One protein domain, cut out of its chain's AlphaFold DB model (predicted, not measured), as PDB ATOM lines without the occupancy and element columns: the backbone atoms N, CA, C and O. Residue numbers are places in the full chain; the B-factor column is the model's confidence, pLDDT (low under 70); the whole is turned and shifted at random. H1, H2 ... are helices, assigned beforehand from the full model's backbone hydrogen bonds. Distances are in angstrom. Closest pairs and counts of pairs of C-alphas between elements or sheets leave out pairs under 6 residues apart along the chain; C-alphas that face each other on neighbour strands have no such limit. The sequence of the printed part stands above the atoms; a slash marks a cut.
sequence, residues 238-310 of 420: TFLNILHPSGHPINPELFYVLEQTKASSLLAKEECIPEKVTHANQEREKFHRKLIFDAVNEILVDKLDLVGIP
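This is residues 238 to 310 of the 420 residues of the protein "DUF4378 domain-containing protein" of Prunus armeniaca (UniProt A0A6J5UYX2). This is a long, slender helical hairpin: the long helix H2 makes its length, and the shorter H1 runs the opposite way beside it, loosely paired. Before H1, the unnamed stretch of residues 238 to 252 continues alongside the later part of H2, while residues 264 to 281, round the turn, stick out free. The printed part has 73 residues, with two named helices, H1 then H2, and no named strand; its class is all helix. It is only just loose, close to extended, with a radius of gyration of the C-alphas of 16.6 A, and a rod of 54 by 18 by 15 A.

Look first at H2, residues 275 to 304, where 23 of 26 O i to N i+4 pairs are within hydrogen-bond range. In H1, residues 253 to 267, every such pair is. The two form a helical hairpin, opposite ways at a shallow tilt of 29 degrees. They only just touch, with 3 pairs of C-alphas within 8 A, through residues 255 to 259 and 286 to 293 alone; the closest C-alphas, of Phe 255 and Lys 290, are 7.1 A apart.

Find C-alpha 275 at (55.891, -2.220, -62.690); H2 runs 43.2 A to C-alpha 304. H1 starts at C-alpha 253, (47.434, 6.462, -37.882), and spans 21.8 A.

The C-alphas farthest apart, of Cys 272 and Ile 309, are 55.4 A apart. The printed part has no cut, and the H1 to H2 link of 7 residues is short. Check the B-factor column: pLDDT is under 70 at residues 238 to 247, 264 to 280 and 305 to 310.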
ATOM      1  N   THR A 238      43.862   3.718 -15.652       49.72
ATOM      2  CA  THR A 238      44.978   3.640 -16.603       49.72
ATOM      3  C   THR A 238      44.567   3.106 -17.970       49.72
ATOM      4  O   THR A 238      45.184   3.495 -18.954       49.72
ATOM      5  N   PHE A 239      43.519   2.280 -18.071       49.75
ATOM      6  CA  PHE A 239      43.102   1.690 -19.351       49.75
ATOM      7  C   PHE A 239      42.350   2.675 -20.244       49.75
ATOM      8  O   PHE A 239      42.561   2.656 -21.451       49.75
ATOM      9  N   LEU A 240      41.575   3.600 -19.666       49.69
ATOM     10  CA  LEU A 240      40.923   4.684 -20.414       49.69
ATOM     11  C   LEU A 240      41.927   5.662 -21.055       49.69
ATOM     12  O   LEU A 240      41.591   6.339 -22.019       49.69
ATOM     13  N   ASN A 241      43.171   5.695 -20.568       49.38
ATOM     14  CA  ASN A 241      44.253   6.500 -21.141       49.38
ATOM     15  C   ASN A 241      45.074   5.755 -22.214       49.38
ATOM     16  O   ASN A 241      46.009   6.336 -22.764       49.38
ATOM     17  N   ILE A 242      44.773   4.477 -22.493       53.53
ATOM     18  CA  ILE A 242      45.434   3.696 -23.556       53.53
ATOM     19  C   ILE A 242      44.717   3.886 -24.898       53.53
ATOM     20  O   ILE A 242      45.349   3.728 -25.942       53.53
ATOM     21  N   LEU A 243      43.428   4.255 -24.901       57.38
ATOM     22  CA  LEU A 243      42.734   4.495 -26.162       57.38
ATOM     23  C   LEU A 243      43.254   5.770 -26.796       57.38
ATOM     24  O   LEU A 243      43.406   6.818 -26.161       57.38
ATOM     25  N   HIS A 244      43.445   5.685 -28.101       64.06
ATOM     26  CA  HIS A 244      43.602   6.870 -28.910       64.06
ATOM     27  C   HIS A 244      42.331   7.740 -28.796       64.06
ATOM     28  O   HIS A 244      41.237   7.186 -28.656       64.06
ATOM     29  N   PRO A 245      42.409   9.081 -28.920       65.38
ATOM     30  CA  PRO A 245      41.235   9.965 -28.916       65.38
ATOM     31  C   PRO A 245      40.130   9.591 -29.920       65.38
ATOM     32  O   PRO A 245      39.004  10.057 -29.797       65.38
ATOM     33  N   SER A 246      40.438   8.736 -30.900       63.09
ATOM     34  CA  SER A 246      39.476   8.126 -31.824       63.09
ATOM     35  C   SER A 246      38.648   6.981 -31.219       63.09
ATOM     36  O   SER A 246      37.895   6.348 -31.949       63.09
ATOM     37  N   GLY A 247      38.822   6.644 -29.939       66.12
ATOM     38  CA  GLY A 247      38.139   5.528 -29.275       66.12
ATOM     39  C   GLY A 247      38.683   4.141 -29.632       66.12
ATOM     40  O   GLY A 247      38.089   3.143 -29.241       66.12
ATOM     41  N   HIS A 248      39.803   4.060 -30.357       70.88
ATOM     42  CA  HIS A 248      40.408   2.788 -30.762       70.88
ATOM     43  C   HIS A 248      41.548   2.388 -29.807       70.88
ATOM     44  O   HIS A 248      42.351   3.257 -29.438       70.88
ATOM     45  N   PRO A 249      41.674   1.096 -29.438       75.88
ATOM     46  CA  PRO A 249      42.775   0.598 -28.610       75.88
ATOM     47  C   PRO A 249      44.151   0.784 -29.259       75.88
ATOM     48  O   PRO A 249      45.128   1.056 -28.564       75.88
ATOM     49  N   ILE A 250      44.236   0.671 -30.589       82.69
ATOM     50  CA  ILE A 250      45.439   0.977 -31.367       82.69
ATOM     51  C   ILE A 250      45.191   2.252 -32.174       82.69
ATOM     52  O   ILE A 250      44.132   2.439 -32.771       82.69
ATOM     53  N   ASN A 251      46.188   3.138 -32.211       81.00
ATOM     54  CA  ASN A 251      46.122   4.370 -32.992       81.00
ATOM     55  C   ASN A 251      45.864   4.062 -34.487       81.00
ATOM     56  O   ASN A 251      46.691   3.382 -35.097       81.00
ATOM     57  N   PRO A 252      44.788   4.588 -35.105       78.75
ATOM     58  CA  PRO A 252      44.485   4.354 -36.519       78.75
ATOM     59  C   PRO A 252      45.574   4.870 -37.476       78.75
ATOM     60  O   PRO A 252      45.802   4.266 -38.524       78.75
ATOM     61  N   GLU A 253      46.315   5.916 -37.097       83.00
ATOM     62  CA  GLU A 253      47.434   6.462 -37.882       83.00
ATOM     63  C   GLU A 253      48.651   5.524 -37.903       83.00
ATOM     64  O   GLU A 253      49.505   5.611 -38.790       83.00
ATOM     65  N   LEU A 254      48.739   4.586 -36.951       86.44
ATOM     66  CA  LEU A 254      49.843   3.628 -36.894       86.44
ATOM     67  C   LEU A 254      49.874   2.748 -38.143       86.44
ATOM     68  O   LEU A 254      50.958   2.439 -38.636       86.44
ATOM     69  N   PHE A 255      48.708   2.393 -38.689       89.38
ATOM     70  CA  PHE A 255      48.643   1.640 -39.936       89.38
ATOM     71  C   PHE A 255      49.334   2.395 -41.076       89.38
ATOM     72  O   PHE A 255      50.155   1.814 -41.781       89.38
ATOM     73  N   TYR A 256      49.064   3.696 -41.220       87.50
ATOM     74  CA  TYR A 256      49.680   4.516 -42.262       87.50
ATOM     75  C   TYR A 256      51.205   4.571 -42.105       87.50
ATOM     76  O   TYR A 256      51.931   4.345 -43.070       87.50
ATOM     77  N   VAL A 257      51.709   4.780 -40.885       88.25
ATOM     78  CA  VAL A 257      53.158   4.806 -40.611       88.25
ATOM     79  C   VAL A 257      53.824   3.460 -40.920       88.25
ATOM     80  O   VAL A 257      54.893   3.420 -41.539       88.25
ATOM     81  N   LEU A 258      53.202   2.351 -40.512       87.31
ATOM     82  CA  LEU A 258      53.714   1.003 -40.770       87.31
ATOM     83  C   LEU A 258      53.698   0.670 -42.264       87.31
ATOM     84  O   LEU A 258      54.681   0.138 -42.785       87.31
ATOM     85  N   GLU A 259      52.624   1.030 -42.963       88.75
ATOM     86  CA  GLU A 259      52.485   0.799 -44.399       88.75
ATOM     87  C   GLU A 259      53.513   1.613 -45.196       88.75
ATOM     88  O   GLU A 259      54.161   1.076 -46.094       88.75
ATOM     89  N   GLN A 260      53.754   2.871 -44.810       83.81
ATOM     90  CA  GLN A 260      54.786   3.713 -45.424       83.81
ATOM     91  C   GLN A 260      56.199   3.170 -45.187       83.81
ATOM     92  O   GLN A 260      57.028   3.131 -46.100       83.81
ATOM     93  N   THR A 261      56.474   2.682 -43.975       81.50
ATOM     94  CA  THR A 261      57.765   2.059 -43.653       81.50
ATOM     95  C   THR A 261      57.980   0.795 -44.492       81.50
ATOM     96  O   THR A 261      59.062   0.605 -45.056       81.50
ATOM     97  N   LYS A 262      56.944  -0.036 -44.666       81.56
ATOM     98  CA  LYS A 262      57.001  -1.235 -45.513       81.56
ATOM     99  C   LYS A 262      57.219  -0.890 -46.990       81.56
ATOM    100  O   LYS A 262      58.084  -1.495 -47.621       81.56
ATOM    101  N   ALA A 263      56.498   0.100 -47.520       75.00
ATOM    102  CA  ALA A 263      56.663   0.564 -48.897       75.00
ATOM    103  C   ALA A 263      58.090   1.082 -49.161       75.00
ATOM    104  O   ALA A 263      58.702   0.727 -50.166       75.00
ATOM    105  N   SER A 264      58.667   1.833 -48.214       67.69
ATOM    106  CA  SER A 264      60.043   2.339 -48.319       67.69
ATOM    107  C   SER A 264      61.111   1.232 -48.281       67.69
ATOM    108  O   SER A 264      62.141   1.341 -48.940       67.69
ATOM    109  N   SER A 265      60.856   0.134 -47.557       67.50
ATOM    110  CA  SER A 265      61.765  -1.017 -47.485       67.50
ATOM    111  C   SER A 265      61.721  -1.908 -48.730       67.50
ATOM    112  O   SER A 265      62.706  -2.602 -48.989       67.50
ATOM    113  N   LEU A 266      60.601  -1.946 -49.455       62.91
ATOM    114  CA  LEU A 266      60.462  -2.720 -50.694       62.91
ATOM    115  C   LEU A 266      61.182  -2.031 -51.859       62.91
ATOM    116  O   LEU A 266      61.918  -2.682 -52.592       62.91
ATOM    117  N   LEU A 267      61.097  -0.698 -51.932       55.84
ATOM    118  CA  LEU A 267      61.794   0.117 -52.936       55.84
ATOM    119  C   LEU A 267      63.330  -0.017 -52.859       55.84
ATOM    120  O   LEU A 267      64.019   0.116 -53.861       55.84
ATOM    121  N   ALA A 268      63.875  -0.343 -51.684       55.66
ATOM    122  CA  ALA A 268      65.307  -0.599 -51.501       55.66
ATOM    123  C   ALA A 268      65.774  -1.986 -51.997       55.66
ATOM    124  O   ALA A 268      66.973  -2.259 -51.976       55.66
ATOM    125  N   LYS A 269      64.853  -2.880 -52.389       57.72
ATOM    126  CA  LYS A 269      65.158  -4.247 -52.852       57.72
ATOM    127  C   LYS A 269      64.722  -4.531 -54.289       57.72
ATOM    128  O   LYS A 269      65.128  -5.555 -54.830       57.72
ATOM    129  N   GLU A 270      63.923  -3.658 -54.893       52.91
ATOM    130  CA  GLU A 270      63.263  -3.902 -56.176       52.91
ATOM    131  C   GLU A 270      63.928  -3.106 -57.313       52.91
ATOM    132  O   GLU A 270      63.324  -2.248 -57.947       52.91
ATOM    133  N   GLU A 271      65.206  -3.387 -57.576       52.72
ATOM    134  CA  GLU A 271      65.765  -3.171 -58.914       52.72
ATOM    135  C   GLU A 271      65.371  -4.387 -59.769       52.72
ATOM    136  O   GLU A 271      65.816  -5.500 -59.494       52.72
ATOM    137  N   CYS A 272      64.582  -4.156 -60.829       51.91
ATOM    138  CA  CYS A 272      64.408  -5.045 -61.995       51.91
ATOM    139  C   CYS A 272      63.211  -6.035 -62.022       51.91
ATOM    140  O   CYS A 272      63.436  -7.223 -62.222       51.91
ATOM    141  N   ILE A 273      61.941  -5.585 -61.942       58.03
ATOM    142  CA  ILE A 273      60.754  -6.347 -62.437       58.03
ATOM    143  C   ILE A 273      59.674  -5.379 -63.010       58.03
ATOM    144  O   ILE A 273      59.587  -4.246 -62.531       58.03
ATOM    145  N   PRO A 274      58.853  -5.756 -64.027       51.16
ATOM    146  CA  PRO A 274      57.879  -4.858 -64.662       51.16
ATOM    147  C   PRO A 274      56.747  -4.386 -63.731       51.16
ATOM    148  O   PRO A 274      55.926  -5.159 -63.243       51.16
ATOM    149  N   GLU A 275      56.671  -3.067 -63.605       56.66
ATOM    150  CA  GLU A 275      55.891  -2.220 -62.690       56.66
ATOM    151  C   GLU A 275      54.376  -2.527 -62.576       56.66
ATOM    152  O   GLU A 275      53.778  -2.370 -61.517       56.66
ATOM    153  N   LYS A 276      53.709  -3.016 -63.631       57.47
ATOM    154  CA  LYS A 276      52.229  -3.007 -63.691       57.47
ATOM    155  C   LYS A 276      51.520  -4.171 -62.984       57.47
ATOM    156  O   LYS A 276      50.373  -4.009 -62.581       57.47
ATOM    157  N   VAL A 277      52.172  -5.323 -62.811       53.31
ATOM    158  CA  VAL A 277      51.584  -6.493 -62.114       53.31
ATOM    159  C   VAL A 277      51.858  -6.435 -60.603       53.31
ATOM    160  O   VAL A 277      51.089  -6.959 -59.796       53.31
ATOM    161  N   THR A 278      52.920  -5.736 -60.201       59.62
ATOM    162  CA  THR A 278      53.365  -5.630 -58.807       59.62
ATOM    163  C   THR A 278      52.472  -4.697 -57.982       59.62
ATOM    164  O   THR A 278      52.144  -5.019 -56.840       59.62
ATOM    165  N   HIS A 279      51.983  -3.593 -58.565       64.25
ATOM    166  CA  HIS A 279      51.155  -2.613 -57.847       64.25
ATOM    167  C   HIS A 279      49.798  -3.164 -57.386       64.25
ATOM    168  O   HIS A 279      49.446  -3.004 -56.220       64.25
ATOM    169  N   ALA A 280      49.065  -3.875 -58.249       69.50
ATOM    170  CA  ALA A 280      47.764  -4.445 -57.883       69.50
ATOM    171  C   ALA A 280      47.887  -5.512 -56.776       69.50
ATOM    172  O   ALA A 280      47.041  -5.608 -55.886       69.50
ATOM    173  N   ASN A 281      48.969  -6.298 -56.788       71.88
ATOM    174  CA  ASN A 281      49.267  -7.242 -55.710       71.88
ATOM    175  C   ASN A 281      49.609  -6.522 -54.402       71.88
ATOM    176  O   ASN A 281      49.073  -6.874 -53.353       71.88
ATOM    177  N   GLN A 282      50.431  -5.475 -54.465       78.25
ATOM    178  CA  GLN A 282      50.797  -4.682 -53.294       78.25
ATOM    179  C   GLN A 282      49.583  -3.987 -52.657       78.25
ATOM    180  O   GLN A 282      49.481  -3.944 -51.428       78.25
ATOM    181  N   GLU A 283      48.641  -3.498 -53.468       80.00
ATOM    182  CA  GLU A 283      47.371  -2.935 -53.000       80.00
ATOM    183  C   GLU A 283      46.490  -3.990 -52.329       80.00
ATOM    184  O   GLU A 283      46.024  -3.763 -51.212       80.00
ATOM    185  N   ARG A 284      46.328  -5.179 -52.928       83.75
ATOM    186  CA  ARG A 284      45.589  -6.287 -52.293       83.75
ATOM    187  C   ARG A 284      46.179  -6.671 -50.944       83.75
ATOM    188  O   ARG A 284      45.444  -6.828 -49.968       83.75
ATOM    189  N   GLU A 285      47.499  -6.776 -50.848       85.31
ATOM    190  CA  GLU A 285      48.129  -7.071 -49.567       85.31
ATOM    191  C   GLU A 285      48.009  -5.916 -48.562       85.31
ATOM    192  O   GLU A 285      47.940  -6.166 -47.357       85.31
ATOM    193  N   LYS A 286      48.009  -4.657 -49.017       89.12
ATOM    194  CA  LYS A 286      47.774  -3.483 -48.161       89.12
ATOM    195  C   LYS A 286      46.371  -3.529 -47.566       89.12
ATOM    196  O   LYS A 286      46.230  -3.359 -46.358       89.12
ATOM    197  N   PHE A 287      45.357  -3.810 -48.382       87.38
ATOM    198  CA  PHE A 287      43.988  -3.995 -47.902       87.38
ATOM    199  C   PHE A 287      43.884  -5.173 -46.934       87.38
ATOM    200  O   PHE A 287      43.263  -5.040 -45.886       87.38
ATOM    201  N   HIS A 288      44.557  -6.291 -47.214       88.69
ATOM    202  CA  HIS A 288      44.585  -7.424 -46.290       88.69
ATOM    203  C   HIS A 288      45.220  -7.065 -44.936       88.69
ATOM    204  O   HIS A 288      44.670  -7.390 -43.886       88.69
ATOM    205  N   ARG A 289      46.345  -6.338 -44.937       90.00
ATOM    206  CA  ARG A 289      46.966  -5.837 -43.701       90.00
ATOM    207  C   ARG A 289      46.051  -4.874 -42.949       90.00
ATOM    208  O   ARG A 289      46.005  -4.934 -41.724       90.00
ATOM    209  N   LYS A 290      45.337  -4.001 -43.666       90.94
ATOM    210  CA  LYS A 290      44.364  -3.074 -43.075       90.94
ATOM    211  C   LYS A 290      43.212  -3.832 -42.422       90.94
ATOM    212  O   LYS A 290      42.903  -3.560 -41.271       90.94
ATOM    213  N   LEU A 291      42.681  -4.845 -43.102       90.69
ATOM    214  CA  LEU A 291      41.642  -5.723 -42.573       90.69
ATOM    215  C   LEU A 291      42.093  -6.429 -41.287       90.69
ATOM    216  O   LEU A 291      41.356  -6.435 -40.312       90.69
ATOM    217  N   ILE A 292      43.318  -6.968 -41.251       90.88
ATOM    218  CA  ILE A 292      43.875  -7.566 -40.025       90.88
ATOM    219  C   ILE A 292      43.988  -6.518 -38.913       90.88
ATOM    220  O   ILE A 292      43.653  -6.798 -37.767       90.88
ATOM    221  N   PHE A 293      44.466  -5.315 -39.237       91.00
ATOM    222  CA  PHE A 293      44.617  -4.235 -38.263       91.00
ATOM    223  C   PHE A 293      43.273  -3.814 -37.655       91.00
ATOM    224  O   PHE A 293      43.179  -3.604 -36.446       91.00
ATOM    225  N   ASP A 294      42.236  -3.719 -38.482       88.38
ATOM    226  CA  ASP A 294      40.890  -3.354 -38.050       88.38
ATOM    227  C   ASP A 294      40.239  -4.488 -37.245       88.38
ATOM    228  O   ASP A 294      39.715  -4.225 -36.166       88.38
ATOM    229  N   ALA A 295      40.398  -5.747 -37.669       89.50
ATOM    230  CA  ALA A 295      39.939  -6.915 -36.911       89.50
ATOM    231  C   ALA A 295      40.606  -7.013 -35.527       89.50
ATOM    232  O   ALA A 295      39.942  -7.256 -34.527       89.50
ATOM    233  N   VAL A 296      41.920  -6.764 -35.431       89.94
ATOM    234  CA  VAL A 296      42.630  -6.713 -34.139       89.94
ATOM    235  C   VAL A 296      42.039  -5.627 -33.240       89.94
ATOM    236  O   VAL A 296      41.868  -5.853 -32.045       89.94
ATOM    237  N   ASN A 297      41.744  -4.449 -33.795       86.88
ATOM    238  CA  ASN A 297      41.135  -3.362 -33.034       86.88
ATOM    239  C   ASN A 297      39.744  -3.724 -32.531       86.88
ATOM    240  O   ASN A 297      39.456  -3.466 -31.367       86.88
ATOM    241  N   GLU A 298      38.916  -4.324 -33.380       86.25
ATOM    242  CA  GLU A 298      37.573  -4.772 -33.019       86.25
ATOM    243  C   GLU A 298      37.622  -5.797 -31.880       86.25
ATOM    244  O   GLU A 298      37.030  -5.575 -30.825       86.25
ATOM    245  N   ILE A 299      38.447  -6.842 -32.017       85.44
ATOM    246  CA  ILE A 299      38.619  -7.855 -30.970       85.44
ATOM    247  C   ILE A 299      39.142  -7.210 -29.679       85.44
ATOM    248  O   ILE A 299      38.694  -7.544 -28.587       85.44
ATOM    249  N   LEU A 300      40.081  -6.262 -29.763       83.94
ATOM    250  CA  LEU A 300      40.589  -5.560 -28.584       83.94
ATOM    251  C   LEU A 300      39.511  -4.728 -27.883       83.94
ATOM    252  O   LEU A 300      39.500  -4.708 -26.655       83.94
ATOM    253  N   VAL A 301      38.628  -4.051 -28.622       79.56
ATOM    254  CA  VAL A 301      37.495  -3.313 -28.040       79.56
ATOM    255  C   VAL A 301      36.583  -4.275 -27.282       79.56
ATOM    256  O   VAL A 301      36.288  -4.028 -26.111       79.56
ATOM    257  N   ASP A 302      36.235  -5.395 -27.914       74.94
ATOM    258  CA  ASP A 302      35.352  -6.416 -27.352       74.94
ATOM    259  C   ASP A 302      35.973  -7.109 -26.129       74.94
ATOM    260  O   ASP A 302      35.306  -7.335 -25.122       74.94
ATOM    261  N   LYS A 303      37.276  -7.425 -26.160       74.19
ATOM    262  CA  LYS A 303      37.961  -8.058 -25.021       74.19
ATOM    263  C   LYS A 303      38.214  -7.091 -23.869       74.19
ATOM    264  O   LYS A 303      38.268  -7.534 -22.723       74.19
ATOM    265  N   LEU A 304      38.437  -5.806 -24.144       72.88
ATOM    266  CA  LEU A 304      38.780  -4.824 -23.111       72.88
ATOM    267  C   LEU A 304      37.555  -4.187 -22.440       72.88
ATOM    268  O   LEU A 304      37.757  -3.470 -21.459       72.88
ATOM    269  N   ASP A 305      36.325  -4.443 -22.915       61.47
ATOM    270  CA  ASP A 305      35.065  -3.899 -22.362       61.47
ATOM    271  C   ASP A 305      35.164  -2.386 -22.058       61.47
ATOM    272  O   ASP A 305      34.670  -1.862 -21.054       61.47
ATOM    273  N   LEU A 306      35.884  -1.658 -22.917       54.16
ATOM    274  CA  LEU A 306      36.443  -0.348 -22.582       54.16
ATOM    275  C   LEU A 306      35.469   0.819 -22.790       54.16
ATOM    276  O   LEU A 306      35.850   1.986 -22.721       54.16
ATOM    277  N   VAL A 307      34.185   0.523 -22.965       44.91
ATOM    278  CA  VAL A 307      33.123   1.525 -22.959       44.91
ATOM    279  C   VAL A 307      32.099   1.119 -21.912       44.91
ATOM    280  O   VAL A 307      31.104   0.442 -22.166       44.91
ATOM    281  N   GLY A 308      32.348   1.568 -20.683       47.72
ATOM    282  CA  GLY A 308      31.264   1.769 -19.738       47.72
ATOM    283  C   GLY A 308      30.206   2.658 -20.399       47.72
ATOM    284  O   GLY A 308      30.493   3.806 -20.720       47.72
ATOM    285  N   ILE A 309      28.998   2.099 -20.538       44.69
ATOM    286  CA  ILE A 309      27.779   2.608 -21.198       44.69
ATOM    287  C   ILE A 309      27.667   2.176 -22.675       44.69
ATOM    288  O   ILE A 309      28.232   2.832 -23.548       44.69
ATOM    289  N   PRO A 310      26.868   1.138 -22.994       38.16
ATOM    290  CA  PRO A 310      26.453   0.914 -24.371       38.16
ATOM    291  C   PRO A 310      25.487   2.041 -24.795       38.16
ATOM    292  O   PRO A 310      24.569   2.362 -24.032       38.16
TER     293      PRO A 310